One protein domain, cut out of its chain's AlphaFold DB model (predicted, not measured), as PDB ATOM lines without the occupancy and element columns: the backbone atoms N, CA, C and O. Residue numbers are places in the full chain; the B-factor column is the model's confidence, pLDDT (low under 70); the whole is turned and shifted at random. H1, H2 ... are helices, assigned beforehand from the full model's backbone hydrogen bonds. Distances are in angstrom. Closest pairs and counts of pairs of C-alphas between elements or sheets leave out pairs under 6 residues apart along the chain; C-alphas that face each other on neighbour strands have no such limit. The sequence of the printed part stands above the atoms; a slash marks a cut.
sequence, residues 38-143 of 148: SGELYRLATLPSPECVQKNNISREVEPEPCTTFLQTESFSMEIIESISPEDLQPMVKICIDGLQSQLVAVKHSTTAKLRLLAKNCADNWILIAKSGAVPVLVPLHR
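AT A GLANCE: This is residues 38 to 143 of the 148 residues of an uncharacterized protein of Vigna angularis var. angularis (UniProt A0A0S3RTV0). A long hooked arm, residues 38 to 77 with H1 at its start, sticks out from a compact head where H5 and H6 pack on the hairpin of H3 and H4. The 106 printed residues hold six named helices, H1 to H6 in chain order, all helix. The whole is extended, radius of gyration of the C-alphas 23.8 A, spanning 70 by 31 by 20 A.

HOW THE PARTS SIT: H1, residues 38 to 45, and H2, residues 78 to 82, touch no helix. Look next at the hub H3, residues 86 to 100: it touches H4, residues 105 to 120, closest at C-alphas 100 and 108, 4.5 A, opposite ways at a shallow 27 degrees. H5, residues 123 to 131, touches H3 at C-alphas 129 and 93, 6.4 A. H6, residues 134 to 141, touches H3 at C-alphas 134 and 97, 6.0 A. Every O i to N i+4 pair is within hydrogen-bond range in H1, H4 and H5; H3 has 8 of 11, H6 2 of 4, H2 0 of 1 but 2 of 2 O i to N i+3.

IN THESE COORDINATES: Find C-alpha 38 at (128.039, 103.481, 147.954), where H1 begins. H4 runs 22.4 A; H6 ends at (149.910, 73.248, 120.808).

THE WHOLE: The printed part has no cut; H1 to H2 is a long link. Residues 46 to 86 and 121 have pLDDT under 70.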
ATOM      1  N   SER A  38     129.446 103.310 148.306       77.81
ATOM      2  CA  SER A  38     128.039 103.481 147.954       77.81
ATOM      3  C   SER A  38     127.382 104.703 148.609       77.81
ATOM      4  O   SER A  38     126.638 105.412 147.932       77.81
ATOM      5  N   GLY A  39     127.666 104.995 149.883       74.06
ATOM      6  CA  GLY A  39     127.077 106.139 150.587       74.06
ATOM      7  C   GLY A  39     127.545 107.488 150.033       74.06
ATOM      8  O   GLY A  39     126.733 108.379 149.775       74.06
ATOM      9  N   GLU A  40     128.847 107.628 149.776       79.75
ATOM     10  CA  GLU A  40     129.407 108.843 149.170       79.75
ATOM     11  C   GLU A  40     129.013 108.978 147.694       79.75
ATOM     12  O   GLU A  40     128.689 110.077 147.243       79.75
ATOM     13  N   LEU A  41     128.947 107.869 146.948       75.69
ATOM     14  CA  LEU A  41     128.457 107.873 145.567       75.69
ATOM     15  C   LEU A  41     126.989 108.293 145.478       75.69
ATOM     16  O   LEU A  41     126.646 109.099 144.617       75.69
ATOM     17  N   TYR A  42     126.131 107.808 146.381       75.62
ATOM     18  CA  TYR A  42     124.733 108.231 146.435       75.62
ATOM     19  C   TYR A  42     124.624 109.732 146.717       75.62
ATOM     20  O   TYR A  42     123.872 110.442 146.047       75.62
ATOM     21  N   ARG A  43     125.426 110.256 147.651       77.94
ATOM     22  CA  ARG A  43     125.470 111.698 147.932       77.94
ATOM     23  C   ARG A  43     125.895 112.504 146.707       77.94
ATOM     24  O   ARG A  43     125.240 113.502 146.428       77.94
ATOM     25  N   LEU A  44     126.914 112.063 145.963       73.75
ATOM     26  CA  LEU A  44     127.346 112.703 144.713       73.75
ATOM     27  C   LEU A  44     126.274 112.643 143.617       73.75
ATOM     28  O   LEU A  44     126.042 113.644 142.949       73.75
ATOM     29  N   ALA A  45     125.584 111.510 143.471       71.69
ATOM     30  CA  ALA A  45     124.493 111.346 142.510       71.69
ATOM     31  C   ALA A  45     123.272 112.220 142.837       71.69
ATOM     32  O   ALA A  45     122.496 112.566 141.951       71.69
ATOM     33  N   THR A  46     123.105 112.593 144.109       67.19
ATOM     34  CA  THR A  46     121.986 113.422 144.575       67.19
ATOM     35  C   THR A  46     122.335 114.917 144.611       67.19
ATOM     36  O   THR A  46     121.490 115.735 144.979       67.19
ATOM     37  N   LEU A  47     123.558 115.317 144.237       68.38
ATOM     38  CA  LEU A  47     123.888 116.737 144.140       68.38
ATOM     39  C   LEU A  47     123.156 117.352 142.939       68.38
ATOM     40  O   LEU A  47     123.307 116.870 141.815       68.38
ATOM     41  N   PRO A  48     122.379 118.431 143.131       60.09
ATOM     42  CA  PRO A  48     121.822 119.162 142.006       60.09
ATOM     43  C   PRO A  48     122.978 119.743 141.184       60.09
ATOM     44  O   PRO A  48     123.838 120.438 141.728       60.09
ATOM     45  N   SER A  49     122.993 119.432 139.885       48.62
ATOM     46  CA  SER A  49     124.010 119.894 138.936       48.62
ATOM     47  C   SER A  49     124.215 121.411 139.062       48.62
ATOM     48  O   SER A  49     123.262 122.170 138.837       48.62
ATOM     49  N   PRO A  50     125.417 121.892 139.425       52.50
ATOM     50  CA  PRO A  50     125.675 123.313 139.541       52.50
ATOM     51  C   PRO A  50     125.990 123.871 138.157       52.50
ATOM     52  O   PRO A  50     127.138 124.160 137.875       52.50
ATOM     53  N   GLU A  51     124.973 123.980 137.297       41.69
ATOM     54  CA  GLU A  51     124.913 124.897 136.148       41.69
ATOM     55  C   GLU A  51     123.618 124.659 135.356       41.69
ATOM     56  O   GLU A  51     123.541 123.810 134.477       41.69
ATOM     57  N   CYS A  52     122.569 125.411 135.697       33.25
ATOM     58  CA  CYS A  52     121.816 126.227 134.737       33.25
ATOM     59  C   CYS A  52     120.714 126.981 135.493       33.25
ATOM     60  O   CYS A  52     119.577 126.533 135.649       33.25
ATOM     61  N   VAL A  53     121.055 128.173 135.971       44.94
ATOM     62  CA  VAL A  53     120.057 129.178 136.329       44.94
ATOM     63  C   VAL A  53     119.348 129.587 135.038       44.94
ATOM     64  O   VAL A  53     119.929 130.343 134.280       44.94
ATOM     65  N   GLN A  54     118.121 129.110 134.787       41.47
ATOM     66  CA  GLN A  54     116.973 129.925 134.341       41.47
ATOM     67  C   GLN A  54     115.756 129.094 133.881       41.47
ATOM     68  O   GLN A  54     115.727 128.512 132.808       41.47
ATOM     69  N   LYS A  55     114.693 129.176 134.693       40.34
ATOM     70  CA  LYS A  55     113.356 129.667 134.310       40.34
ATOM     71  C   LYS A  55     112.707 129.076 133.037       40.34
ATOM     72  O   LYS A  55     112.783 129.685 131.978       40.34
ATOM     73  N   ASN A  56     111.906 128.017 133.203       31.02
ATOM     74  CA  ASN A  56     110.447 127.972 132.956       31.02
ATOM     75  C   ASN A  56     109.947 126.547 132.657       31.02
ATOM     76  O   ASN A  56     110.585 125.776 131.955       31.02
ATOM     77  N   ASN A  57     108.758 126.256 133.190       43.78
ATOM     78  CA  ASN A  57     107.909 125.085 132.952       43.78
ATOM     79  C   ASN A  57     107.950 124.544 131.512       43.78
ATOM     80  O   ASN A  57     107.729 125.337 130.604       43.78
ATOM     81  N   ILE A  58     108.080 123.218 131.339       35.94
ATOM     82  CA  ILE A  58     107.236 122.345 130.490       35.94
ATOM     83  C   ILE A  58     107.676 120.874 130.654       35.94
ATOM     84  O   ILE A  58     108.842 120.538 130.525       35.94
ATOM     85  N   SER A  59     106.675 120.040 130.956       31.92
ATOM     86  CA  SER A  59     106.459 118.637 130.565       31.92
ATOM     87  C   SER A  59     107.615 117.626 130.544       31.92
ATOM     88  O   SER A  59     108.466 117.644 129.669       31.92
ATOM     89  N   ARG A  60     107.470 116.633 131.436       47.38
ATOM     90  CA  ARG A  60     107.724 115.189 131.254       47.38
ATOM     91  C   ARG A  60     108.353 114.789 129.912       47.38
ATOM     92  O   ARG A  60     107.651 114.745 128.904       47.38
ATOM     93  N   GLU A  61     109.588 114.317 129.975       31.16
ATOM     94  CA  GLU A  61     110.135 113.355 129.026       31.16
ATOM     95  C   GLU A  61     110.935 112.332 129.839       31.16
ATOM     96  O   GLU A  61     111.875 112.675 130.551       31.16
ATOM     97  N   VAL A  62     110.453 111.088 129.838       42.88
ATOM     98  CA  VAL A  62     111.155 109.935 130.404       42.88
ATOM     99  C   VAL A  62     112.263 109.606 129.412       42.88
ATOM    100  O   VAL A  62     111.999 109.003 128.377       42.88
ATOM    101  N   GLU A  63     113.474 110.066 129.703       37.12
ATOM    102  CA  GLU A  63     114.678 109.678 128.971       37.12
ATOM    103  C   GLU A  63     115.053 108.255 129.423       37.12
ATOM    104  O   GLU A  63     115.116 108.000 130.633       37.12
ATOM    105  N   PRO A  64     115.153 107.281 128.501       44.09
ATOM    106  CA  PRO A  64     115.422 105.907 128.877       44.09
ATOM    107  C   PRO A  64     116.885 105.781 129.298       44.09
ATOM    108  O   PRO A  64     117.797 105.869 128.484       44.09
ATOM    109  N   GLU A  65     117.051 105.527 130.591       43.19
ATOM    110  CA  GLU A  65     118.302 105.260 131.286       43.19
ATOM    111  C   GLU A  65     119.312 104.444 130.430       43.19
ATOM    112  O   GLU A  65     119.006 103.316 130.015       43.19
ATOM    113  N   PRO A  66     120.542 104.947 130.200       48.47
ATOM    114  CA  PRO A  66     121.561 104.330 129.340       48.47
ATOM    115  C   PRO A  66     122.250 103.105 129.975       48.47
ATOM    116  O   PRO A  66     123.376 102.765 129.612       48.47
ATOM    117  N   CYS A  67     121.596 102.444 130.934       46.34
ATOM    118  CA  CYS A  67     122.196 101.421 131.796       46.34
ATOM    119  C   CYS A  67     121.623 100.010 131.586       46.34
ATOM    120  O   CYS A  67     122.107  99.053 132.187       46.34
ATOM    121  N   THR A  68     120.641  99.830 130.700       48.19
ATOM    122  CA  THR A  68     120.178  98.483 130.299       48.19
ATOM    123  C   THR A  68     121.118  97.800 129.297       48.19
ATOM    124  O   THR A  68     121.104  96.578 129.155       48.19
ATOM    125  N   THR A  69     122.003  98.565 128.660       49.75
ATOM    126  CA  THR A  69     122.985  98.106 127.664       49.75
ATOM    127  C   THR A  69     124.127  97.274 128.250       49.75
ATOM    128  O   THR A  69     124.727  96.478 127.527       49.75
ATOM    129  N   PHE A  70     124.436  97.419 129.544       50.19
ATOM    130  CA  PHE A  70     125.614  96.779 130.146       50.19
ATOM    131  C   PHE A  70     125.362  95.337 130.618       50.19
ATOM    132  O   PHE A  70     126.267  94.513 130.588       50.19
ATOM    133  N   LEU A  71     124.126  94.988 130.994       46.66
ATOM    134  CA  LEU A  71     123.773  93.602 131.351       46.66
ATOM    135  C   LEU A  71     123.368  92.752 130.136       46.66
ATOM    136  O   LEU A  71     123.312  91.529 130.222       46.66
ATOM    137  N   GLN A  72     123.132  93.373 128.975       48.56
ATOM    138  CA  GLN A  72     122.946  92.646 127.714       48.56
ATOM    139  C   GLN A  72     124.265  92.162 127.098       48.56
ATOM    140  O   GLN A  72     124.246  91.310 126.212       48.56
ATOM    141  N   THR A  73     125.416  92.656 127.562       48.09
ATOM    142  CA  THR A  73     126.722  92.314 126.976       48.09
ATOM    143  C   THR A  73     127.242  90.936 127.399       48.09
ATOM    144  O   THR A  73     128.275  90.497 126.904       48.09
ATOM    145  N   GLU A  74     126.520  90.219 128.264       47.59
ATOM    146  CA  GLU A  74     126.829  88.830 128.644       47.59
ATOM    147  C   GLU A  74     125.992  87.795 127.881       47.59
ATOM    148  O   GLU A  74     126.278  86.601 127.927       47.59
ATOM    149  N   SER A  75     125.035  88.255 127.072       50.38
ATOM    150  CA  SER A  75     124.549  87.501 125.925       50.38
ATOM    151  C   SER A  75     125.242  88.063 124.690       50.38
ATOM    152  O   SER A  75     124.625  88.726 123.860       50.38
ATOM    153  N   PHE A  76     126.548  87.808 124.544       46.59
ATOM    154  CA  PHE A  76     127.138  87.768 123.204       46.59
ATOM    155  C   PHE A  76     126.416  86.642 122.467       46.59
ATOM    156  O   PHE A  76     126.826  85.482 122.522       46.59
ATOM    157  N   SER A  77     125.260  86.973 121.891       50.00
ATOM    158  CA  SER A  77     124.367  86.026 121.258       50.00
ATOM    159  C   SER A  77     125.184  85.238 120.253       50.00
ATOM    160  O   SER A  77     125.766  85.798 119.325       50.00
ATOM    161  N   MET A  78     125.234  83.925 120.450       51.06
ATOM    162  CA  MET A  78     125.834  82.969 119.520       51.06
ATOM    163  C   MET A  78     125.299  83.155 118.082       51.06
ATOM    164  O   MET A  78     125.973  82.797 117.124       51.06
ATOM    165  N   GLU A  79     124.138  83.802 117.962       49.06
ATOM    166  CA  GLU A  79     123.450  84.271 116.758       49.06
ATOM    167  C   GLU A  79     124.194  85.379 115.973       49.06
ATOM    168  O   GLU A  79     124.143  85.400 114.744       49.06
ATOM    169  N   ILE A  80     124.966  86.266 116.624       57.25
ATOM    170  CA  ILE A  80     125.765  87.284 115.908       57.25
ATOM    171  C   ILE A  80     126.904  86.610 115.135       57.25
ATOM    172  O   ILE A  80     127.239  87.044 114.044       57.25
ATOM    173  N   ILE A  81     127.472  85.512 115.642       54.78
ATOM    174  CA  ILE A  81     128.593  84.809 114.990       54.78
ATOM    175  C   ILE A  81     128.127  84.039 113.742       54.78
ATOM    176  O   ILE A  81     128.916  83.806 112.830       54.78
ATOM    177  N   GLU A  82     126.848  83.668 113.682       55.25
ATOM    178  CA  GLU A  82     126.266  82.901 112.576       55.25
ATOM    179  C   GLU A  82     125.933  83.774 111.350       55.25
ATOM    180  O   GLU A  82     125.807  83.256 110.244       55.25
ATOM    181  N   SER A  83     125.854  85.101 111.521       53.75
ATOM    182  CA  SER A  83     125.516  86.064 110.458       53.75
ATOM    183  C   SER A  83     126.705  86.871 109.914       53.75
ATOM    184  O   SER A  83     126.524  87.695 109.017       53.75
ATOM    185  N   ILE A  84     127.925  86.640 110.417       64.56
ATOM    186  CA  ILE A  84     129.133  87.331 109.934       64.56
ATOM    187  C   ILE A  84     129.603  86.676 108.633       64.56
ATOM    188  O   ILE A  84     129.846  85.469 108.582       64.56
ATOM    189  N   SER A  85     129.769  87.489 107.587       66.50
ATOM    190  CA  SER A  85     130.300  87.042 106.298       66.50
ATOM    191  C   SER A  85     131.724  86.487 106.469       66.50
ATOM    192  O   SER A  85     132.513  87.051 107.235       66.50
ATOM    193  N   PRO A  86     132.114  85.410 105.766       66.50
ATOM    194  CA  PRO A  86     133.455  84.831 105.888       66.50
ATOM    195  C   PRO A  86     134.593  85.827 105.588       66.50
ATOM    196  O   PRO A  86     135.707  85.670 106.093       66.50
ATOM    197  N   GLU A  87     134.319  86.876 104.817       76.00
ATOM    198  CA  GLU A  87     135.234  87.978 104.513       76.00
ATOM    199  C   GLU A  87     135.575  88.812 105.760       76.00
ATOM    200  O   GLU A  87     136.736  89.171 105.970       76.00
ATOM    201  N   ASP A  88     134.601  89.040 106.639       76.75
ATOM    202  CA  ASP A  88     134.773  89.808 107.876       76.75
ATOM    203  C   ASP A  88     135.468  88.988 108.980       76.75
ATOM    204  O   ASP A  88     136.005  89.534 109.948       76.75
ATOM    205  N   LEU A  89     135.535  87.661 108.815       83.69
ATOM    206  CA  LEU A  89     136.239  86.755 109.725       83.69
ATOM    207  C   LEU A  89     137.749  86.685 109.463       83.69
ATOM    208  O   LEU A  89     138.511  86.359 110.380       83.69
ATOM    209  N   GLN A  90     138.219  87.015 108.255       87.12
ATOM    210  CA  GLN A  90     139.644  86.921 107.905       87.12
ATOM    211  C   GLN A  90     140.573  87.725 108.833       87.12
ATOM    212  O   GLN A  90     141.561  87.152 109.313       87.12
ATOM    213  N   PRO A  91     140.296  89.008 109.148       88.75
ATOM    214  CA  PRO A  91     141.129  89.778 110.069       88.75
ATOM    215  C   PRO A  91     141.182  89.151 111.466       88.75
ATOM    216  O   PRO A  91     142.242  89.110 112.092       88.75
ATOM    217  N   MET A  92     140.060  88.602 111.942       89.31
ATOM    218  CA  MET A  92     139.990  87.950 113.249       89.31
ATOM    219  C   MET A  92     140.807  86.660 113.293       89.31
ATOM    220  O   MET A  92     141.534  86.440 114.263       89.31
ATOM    221  N   VAL A  93     140.714  85.823 112.256       90.25
ATOM    222  CA  VAL A  93     141.499  84.584 112.148       90.25
ATOM    223  C   VAL A  93     142.991  84.907 112.134       90.25
ATOM    224  O   VAL A  93     143.750  84.274 112.865       90.25
ATOM    225  N   LYS A  94     143.407  85.942 111.395       91.94
ATOM    226  CA  LYS A  94     144.801  86.400 111.374       91.94
ATOM    227  C   LYS A  94     145.298  86.815 112.762       91.94
ATOM    228  O   LYS A  94     146.315  86.299 113.211       91.94
ATOM    229  N   ILE A  95     144.548  87.666 113.471       91.75
ATOM    230  CA  ILE A  95     144.888  88.089 114.843       91.75
ATOM    231  C   ILE A  95     145.022  86.877 115.773       91.75
ATOM    232  O   ILE A  95     145.913  86.836 116.620       91.75
ATOM    233  N   CYS A  96     144.152  85.875 115.619       91.94
ATOM    234  CA  CYS A  96     144.244  84.659 116.420       91.94
ATOM    235  C   CYS A  96     145.518  83.875 116.100       91.94
ATOM    236  O   CYS A  96     146.205  83.471 117.029       91.94
ATOM    237  N   ILE A  97     145.866  83.698 114.821       92.62
ATOM    238  CA  ILE A  97     147.092  83.001 114.402       92.62
ATOM    239  C   ILE A  97     148.342  83.710 114.938       92.62
ATOM    240  O   ILE A  97     149.225  83.046 115.482       92.62
ATOM    241  N   ASP A  98     148.392  85.041 114.857       92.31
ATOM    242  CA  ASP A  98     149.490  85.834 115.420       92.31
ATOM    243  C   ASP A  98     149.572  85.647 116.946       92.31
ATOM    244  O   ASP A  98     150.647  85.458 117.518       92.31
ATOM    245  N   GLY A  99     148.421  85.609 117.620       90.75
ATOM    246  CA  GLY A  99     148.347  85.355 119.055       90.75
ATOM    247  C   GLY A  99     148.724  83.925 119.473       90.75
ATOM    248  O   GLY A  99     149.282  83.748 120.557       90.75
ATOM    249  N   LEU A 100     148.533  82.914 118.616       90.94
ATOM    250  CA  LEU A 100     149.029  81.549 118.858       90.94
ATOM    251  C   LEU A 100     150.568  81.482 118.874       90.94
ATOM    252  O   LEU A 100     151.147  80.614 119.534       90.94
ATOM    253  N   GLN A 101     151.232  82.405 118.174       90.75
ATOM    254  CA  GLN A 101     152.693  82.535 118.148       90.75
ATOM    255  C   GLN A 101     153.248  83.366 119.317       90.75
ATOM    256  O   GLN A 101     154.463  83.435 119.498       90.75
ATOM    257  N   SER A 102     152.384  83.976 120.138       91.44
ATOM    258  CA  SER A 102     152.794  84.758 121.311       91.44
ATOM    259  C   SER A 102     153.633  83.932 122.290       91.44
ATOM    260  O   SER A 102     153.475  82.724 122.398       91.44
ATOM    261  N   GLN A 103     154.507  84.566 123.071       89.25
ATOM    262  CA  GLN A 103     155.235  83.878 124.146       89.25
ATOM    263  C   GLN A 103     154.361  83.628 125.388       89.25
ATOM    264  O   GLN A 103     154.717  82.822 126.244       89.25
ATOM    265  N   LEU A 104     153.204  84.291 125.482       90.25
ATOM    266  CA  LEU A 104     152.307  84.209 126.632       90.25
ATOM    267  C   LEU A 104     151.298  83.065 126.475       90.25
ATOM    268  O   LEU A 104     150.458  83.084 125.575       90.25
ATOM    269  N   VAL A 105     151.319  82.113 127.410       88.06
ATOM    270  CA  VAL A 105     150.405  80.954 127.429       88.06
ATOM    271  C   VAL A 105     148.936  81.388 127.482       88.06
ATOM    272  O   VAL A 105     148.119  80.878 126.720       88.06
ATOM    273  N   ALA A 106     148.611  82.399 128.295       87.81
ATOM    274  CA  ALA A 106     147.252  82.936 128.396       87.81
ATOM    275  C   ALA A 106     146.714  83.451 127.045       87.81
ATOM    276  O   ALA A 106     145.549  83.231 126.708       87.81
ATOM    277  N   VAL A 107     147.574  84.081 126.235       88.25
ATOM    278  CA  VAL A 107     147.207  84.578 124.899       88.25
ATOM    279  C   VAL A 107     146.978  83.414 123.937       88.25
ATOM    280  O   VAL A 107     145.981  83.413 123.213       88.25
ATOM    281  N   LYS A 108     147.830  82.381 123.967       90.88
ATOM    282  CA  LYS A 108     147.635  81.164 123.161       90.88
ATOM    283  C   LYS A 108     146.334  80.445 123.507       90.88
ATOM    284  O   LYS A 108     145.613  80.025 122.606       90.88
ATOM    285  N   HIS A 109     146.011  80.326 124.794       88.19
ATOM    286  CA  HIS A 109     144.790  79.661 125.242       88.19
ATOM    287  C   HIS A 109     143.537  80.434 124.809       88.19
ATOM    288  O   HIS A 109     142.643  79.867 124.183       88.19
ATOM    289  N   SER A 110     143.517  81.751 125.042       88.88
ATOM    290  CA  SER A 110     142.414  82.631 124.630       88.88
ATOM    291  C   SER A 110     142.180  82.600 123.114       88.88
ATOM    292  O   SER A 110     141.053  82.430 122.643       88.88
ATOM    293  N   THR A 111     143.252  82.674 122.324       91.25
ATOM    294  CA  THR A 111     143.166  82.643 120.853       91.25
ATOM    295  C   THR A 111     142.763  81.269 120.319       91.25
ATOM    296  O   THR A 111     141.966  81.191 119.383       91.25
ATOM    297  N   THR A 112     143.209  80.184 120.958       90.19
ATOM    298  CA  THR A 112     142.759  78.817 120.649       90.19
ATOM    299  C   THR A 112     141.269  78.633 120.949       90.19
ATOM    300  O   THR A 112     140.539  78.095 120.117       90.19
ATOM    301  N   ALA A 113     140.788  79.107 122.104       88.81
ATOM    302  CA  ALA A 113     139.373  79.045 122.472       88.81
ATOM    303  C   ALA A 113     138.495  79.836 121.488       88.81
ATOM    304  O   ALA A 113     137.446  79.353 121.058       88.81
ATOM    305  N   LYS A 114     138.964  81.011 121.057       89.31
ATOM    306  CA  LYS A 114     138.289  81.834 120.050       89.31
ATOM    307  C   LYS A 114     138.218  81.146 118.681       89.31
ATOM    308  O   LYS A 114     137.149  81.123 118.078       89.31
ATOM    309  N   LEU A 115     139.303  80.521 118.211       90.06
ATOM    310  CA  LEU A 115     139.289  79.727 116.970       90.06
ATOM    311  C   LEU A 115     138.341  78.528 117.065       90.06
ATOM    312  O   LEU A 115     137.615  78.241 116.116       90.06
ATOM    313  N   ARG A 116     138.308  77.856 118.221       88.69
ATOM    314  CA  ARG A 116     137.375  76.754 118.481       88.69
ATOM    315  C   ARG A 116     135.922  77.216 118.393       88.69
ATOM    316  O   ARG A 116     135.109  76.500 117.822       88.69
ATOM    317  N   LEU A 117     135.605  78.396 118.926       86.69
ATOM    318  CA  LEU A 117     134.264  78.976 118.844       86.69
ATOM    319  C   LEU A 117     133.868  79.279 117.391       86.69
ATOM    320  O   LEU A 117     132.793  78.868 116.965       86.69
ATOM    321  N   LEU A 118     134.755  79.913 116.617       85.94
ATOM    322  CA  LEU A 118     134.520  80.211 115.196       85.94
ATOM    323  C   LEU A 118     134.280  78.946 114.359       85.94
ATOM    324  O   LEU A 118     133.456  78.946 113.449       85.94
ATOM    325  N   ALA A 119     134.985  77.865 114.688       87.19
ATOM    326  CA  ALA A 119     134.884  76.584 114.002       87.19
ATOM    327  C   ALA A 119     133.668  75.736 114.425       87.19
ATOM    328  O   ALA A 119     133.355  74.759 113.750       87.19
ATOM    329  N   LYS A 120     132.998  76.064 115.540       84.50
ATOM    330  CA  LYS A 120     131.979  75.192 116.150       84.50
ATOM    331  C   LYS A 120     130.678  75.100 115.346       84.50
ATOM    332  O   LYS A 120     130.060  74.041 115.358       84.50
ATOM    333  N   ASN A 121     130.284  76.175 114.660       68.88
ATOM    334  CA  ASN A 121     128.952  76.284 114.051       68.88
ATOM    335  C   ASN A 121     128.953  76.293 112.508       68.88
ATOM    336  O   ASN A 121     127.900  76.092 111.917       68.88
ATOM    337  N   CYS A 122     130.101  76.475 111.834       75.69
ATOM    338  CA  CYS A 122     130.154  76.610 110.372       75.69
ATOM    339  C   CYS A 122     131.376  75.907 109.755       75.69
ATOM    340  O   CYS A 122     132.525  76.196 110.103       75.69
ATOM    341  N   ALA A 123     131.136  74.995 108.806       78.81
ATOM    342  CA  ALA A 123     132.199  74.271 108.103       78.81
ATOM    343  C   ALA A 123     133.055  75.199 107.221       78.81
ATOM    344  O   ALA A 123     134.260  74.979 107.082       78.81
ATOM    345  N   ASP A 124     132.478  76.279 106.693       83.94
ATOM    346  CA  ASP A 124     133.217  77.258 105.891       83.94
ATOM    347  C   ASP A 124     134.237  78.028 106.738       83.94
ATOM    348  O   ASP A 124     135.349  78.302 106.279       83.94
ATOM    349  N   ASN A 125     133.934  78.259 108.020       86.31
ATOM    350  CA  ASN A 125     134.887  78.843 108.964       86.31
ATOM    351  C   ASN A 125     136.074  77.906 109.200       86.31
ATOM    352  O   ASN A 125     137.211  78.365 109.303       86.31
ATOM    353  N   TRP A 126     135.844  76.591 109.227       87.19
ATOM    354  CA  TRP A 126     136.929  75.615 109.313       87.19
ATOM    355  C   TRP A 126     137.846  75.693 108.091       87.19
ATOM    356  O   TRP A 126     139.073  75.725 108.224       87.19
ATOM    357  N   ILE A 127     137.258  75.764 106.893       89.00
ATOM    358  CA  ILE A 127     137.999  75.898 105.636       89.00
ATOM    359  C   ILE A 127     138.795  77.208 105.632       89.00
ATOM    360  O   ILE A 127     139.969  77.208 105.262       89.00
ATOM    361  N   LEU A 128     138.202  78.312 106.090       89.25
ATOM    362  CA  LEU A 128     138.865  79.610 106.197       89.25
ATOM    363  C   LEU A 128     140.058  79.573 107.161       89.25
ATOM    364  O   LEU A 128     141.152  80.023 106.812       89.25
ATOM    365  N   ILE A 129     139.874  78.998 108.351       89.75
ATOM    366  CA  ILE A 129     140.925  78.838 109.364       89.75
ATOM    367  C   ILE A 129     142.068  77.970 108.816       89.75
ATOM    368  O   ILE A 129     143.243  78.321 108.962       89.75
ATOM    369  N   ALA A 130     141.744  76.875 108.121       88.88
ATOM    370  CA  ALA A 130     142.734  76.003 107.498       88.88
ATOM    371  C   ALA A 130     143.508  76.712 106.375       88.88
ATOM    372  O   ALA A 130     144.741  76.681 106.366       88.88
ATOM    373  N   LYS A 131     142.807  77.410 105.470       90.31
ATOM    374  CA  LYS A 131     143.407  78.193 104.371       90.31
ATOM    375  C   LYS A 131     144.277  79.345 104.871       90.31
ATOM    376  O   LYS A 131     145.219  79.726 104.185       90.31
ATOM    377  N   SER A 132     143.990  79.867 106.060       88.88
ATOM    378  CA  SER A 132     144.769  80.937 106.696       88.88
ATOM    379  C   SER A 132     146.077  80.445 107.331       88.88
ATOM    380  O   SER A 132     146.846  81.255 107.837       88.88
ATOM    381  N   GLY A 133     146.356  79.135 107.311       89.00
ATOM    382  CA  GLY A 133     147.606  78.574 107.827       89.00
ATOM    383  C   GLY A 133     147.607  78.293 109.331       89.00
ATOM    384  O   GLY A 133     148.674  78.139 109.919       89.00
ATOM    385  N   ALA A 134     146.437  78.183 109.969       89.81
ATOM    386  CA  ALA A 134     146.355  77.889 111.401       89.81
ATOM    387  C   ALA A 134     146.811  76.459 111.760       89.81
ATOM    388  O   ALA A 134     147.350  76.235 112.841       89.81
ATOM    389  N   VAL A 135     146.633  75.486 110.856       89.25
ATOM    390  CA  VAL A 135     146.933  74.057 111.093       89.25
ATOM    391  C   VAL A 135     148.366  73.803 111.596       89.25
ATOM    392  O   VAL A 135     148.505  73.200 112.661       89.25
ATOM    393  N   PRO A 136     149.440  74.260 110.919       88.88
ATOM    394  CA  PRO A 136     150.807  74.043 111.401       88.88
ATOM    395  C   PRO A 136     151.090  74.705 112.756       88.88
ATOM    396  O   PRO A 136     151.952  74.228 113.488       88.88
ATOM    397  N   VAL A 137     150.368  75.775 113.106       88.44
ATOM    398  CA  VAL A 137     150.516  76.472 114.392       88.44
ATOM    399  C   VAL A 137     149.798  75.729 115.520       88.44
ATOM    400  O   VAL A 137     150.297  75.674 116.640       88.44
ATOM    401  N   LEU A 138     148.654  75.112 115.225       87.19
ATOM    402  CA  LEU A 138     147.862  74.354 116.193       87.19
ATOM    403  C   LEU A 138     148.485  72.987 116.526       87.19
ATOM    404  O   LEU A 138     148.447  72.571 117.680       87.19
ATOM    405  N   VAL A 139     149.110  72.295 115.564       87.38
ATOM    406  CA  VAL A 139     149.675  70.941 115.773       87.38
ATOM    407  C   VAL A 139     150.656  70.853 116.963       87.38
ATOM    408  O   VAL A 139     150.523  69.925 117.765       87.38
ATOM    409  N   PRO A 140     151.618  71.780 117.145       84.00
ATOM    410  CA  PRO A 140     152.482  71.795 118.326       84.00
ATOM    411  C   PRO A 140     151.734  72.063 119.637       84.00
ATOM    412  O   PRO A 140     152.111  71.512 120.668       84.00
ATOM    413  N   LEU A 141     150.672  72.874 119.610       80.00
ATOM    414  CA  LEU A 141     149.910  73.248 120.808       80.00
ATOM    415  C   LEU A 141     149.127  72.071 121.390       80.00
ATOM    416  O   LEU A 141     149.020  71.965 122.604       80.00
ATOM    417  N   HIS A 142     148.683  71.129 120.554       72.75
ATOM    418  CA  HIS A 142     148.038  69.888 121.008       72.75
ATOM    419  C   HIS A 142     148.960  68.977 121.835       72.75
ATOM    420  O   HIS A 142     148.483  68.064 122.501       72.75
ATOM    421  N   ARG A 143     150.281  69.189 121.781       76.12
ATOM    422  CA  ARG A 143     151.257  68.433 122.584       76.12
ATOM    423  C   ARG A 143     151.505  69.063 123.951       76.12
ATOM    424  O   ARG A 143     152.131  68.433 124.799       76.12
TER     425      ARG A 143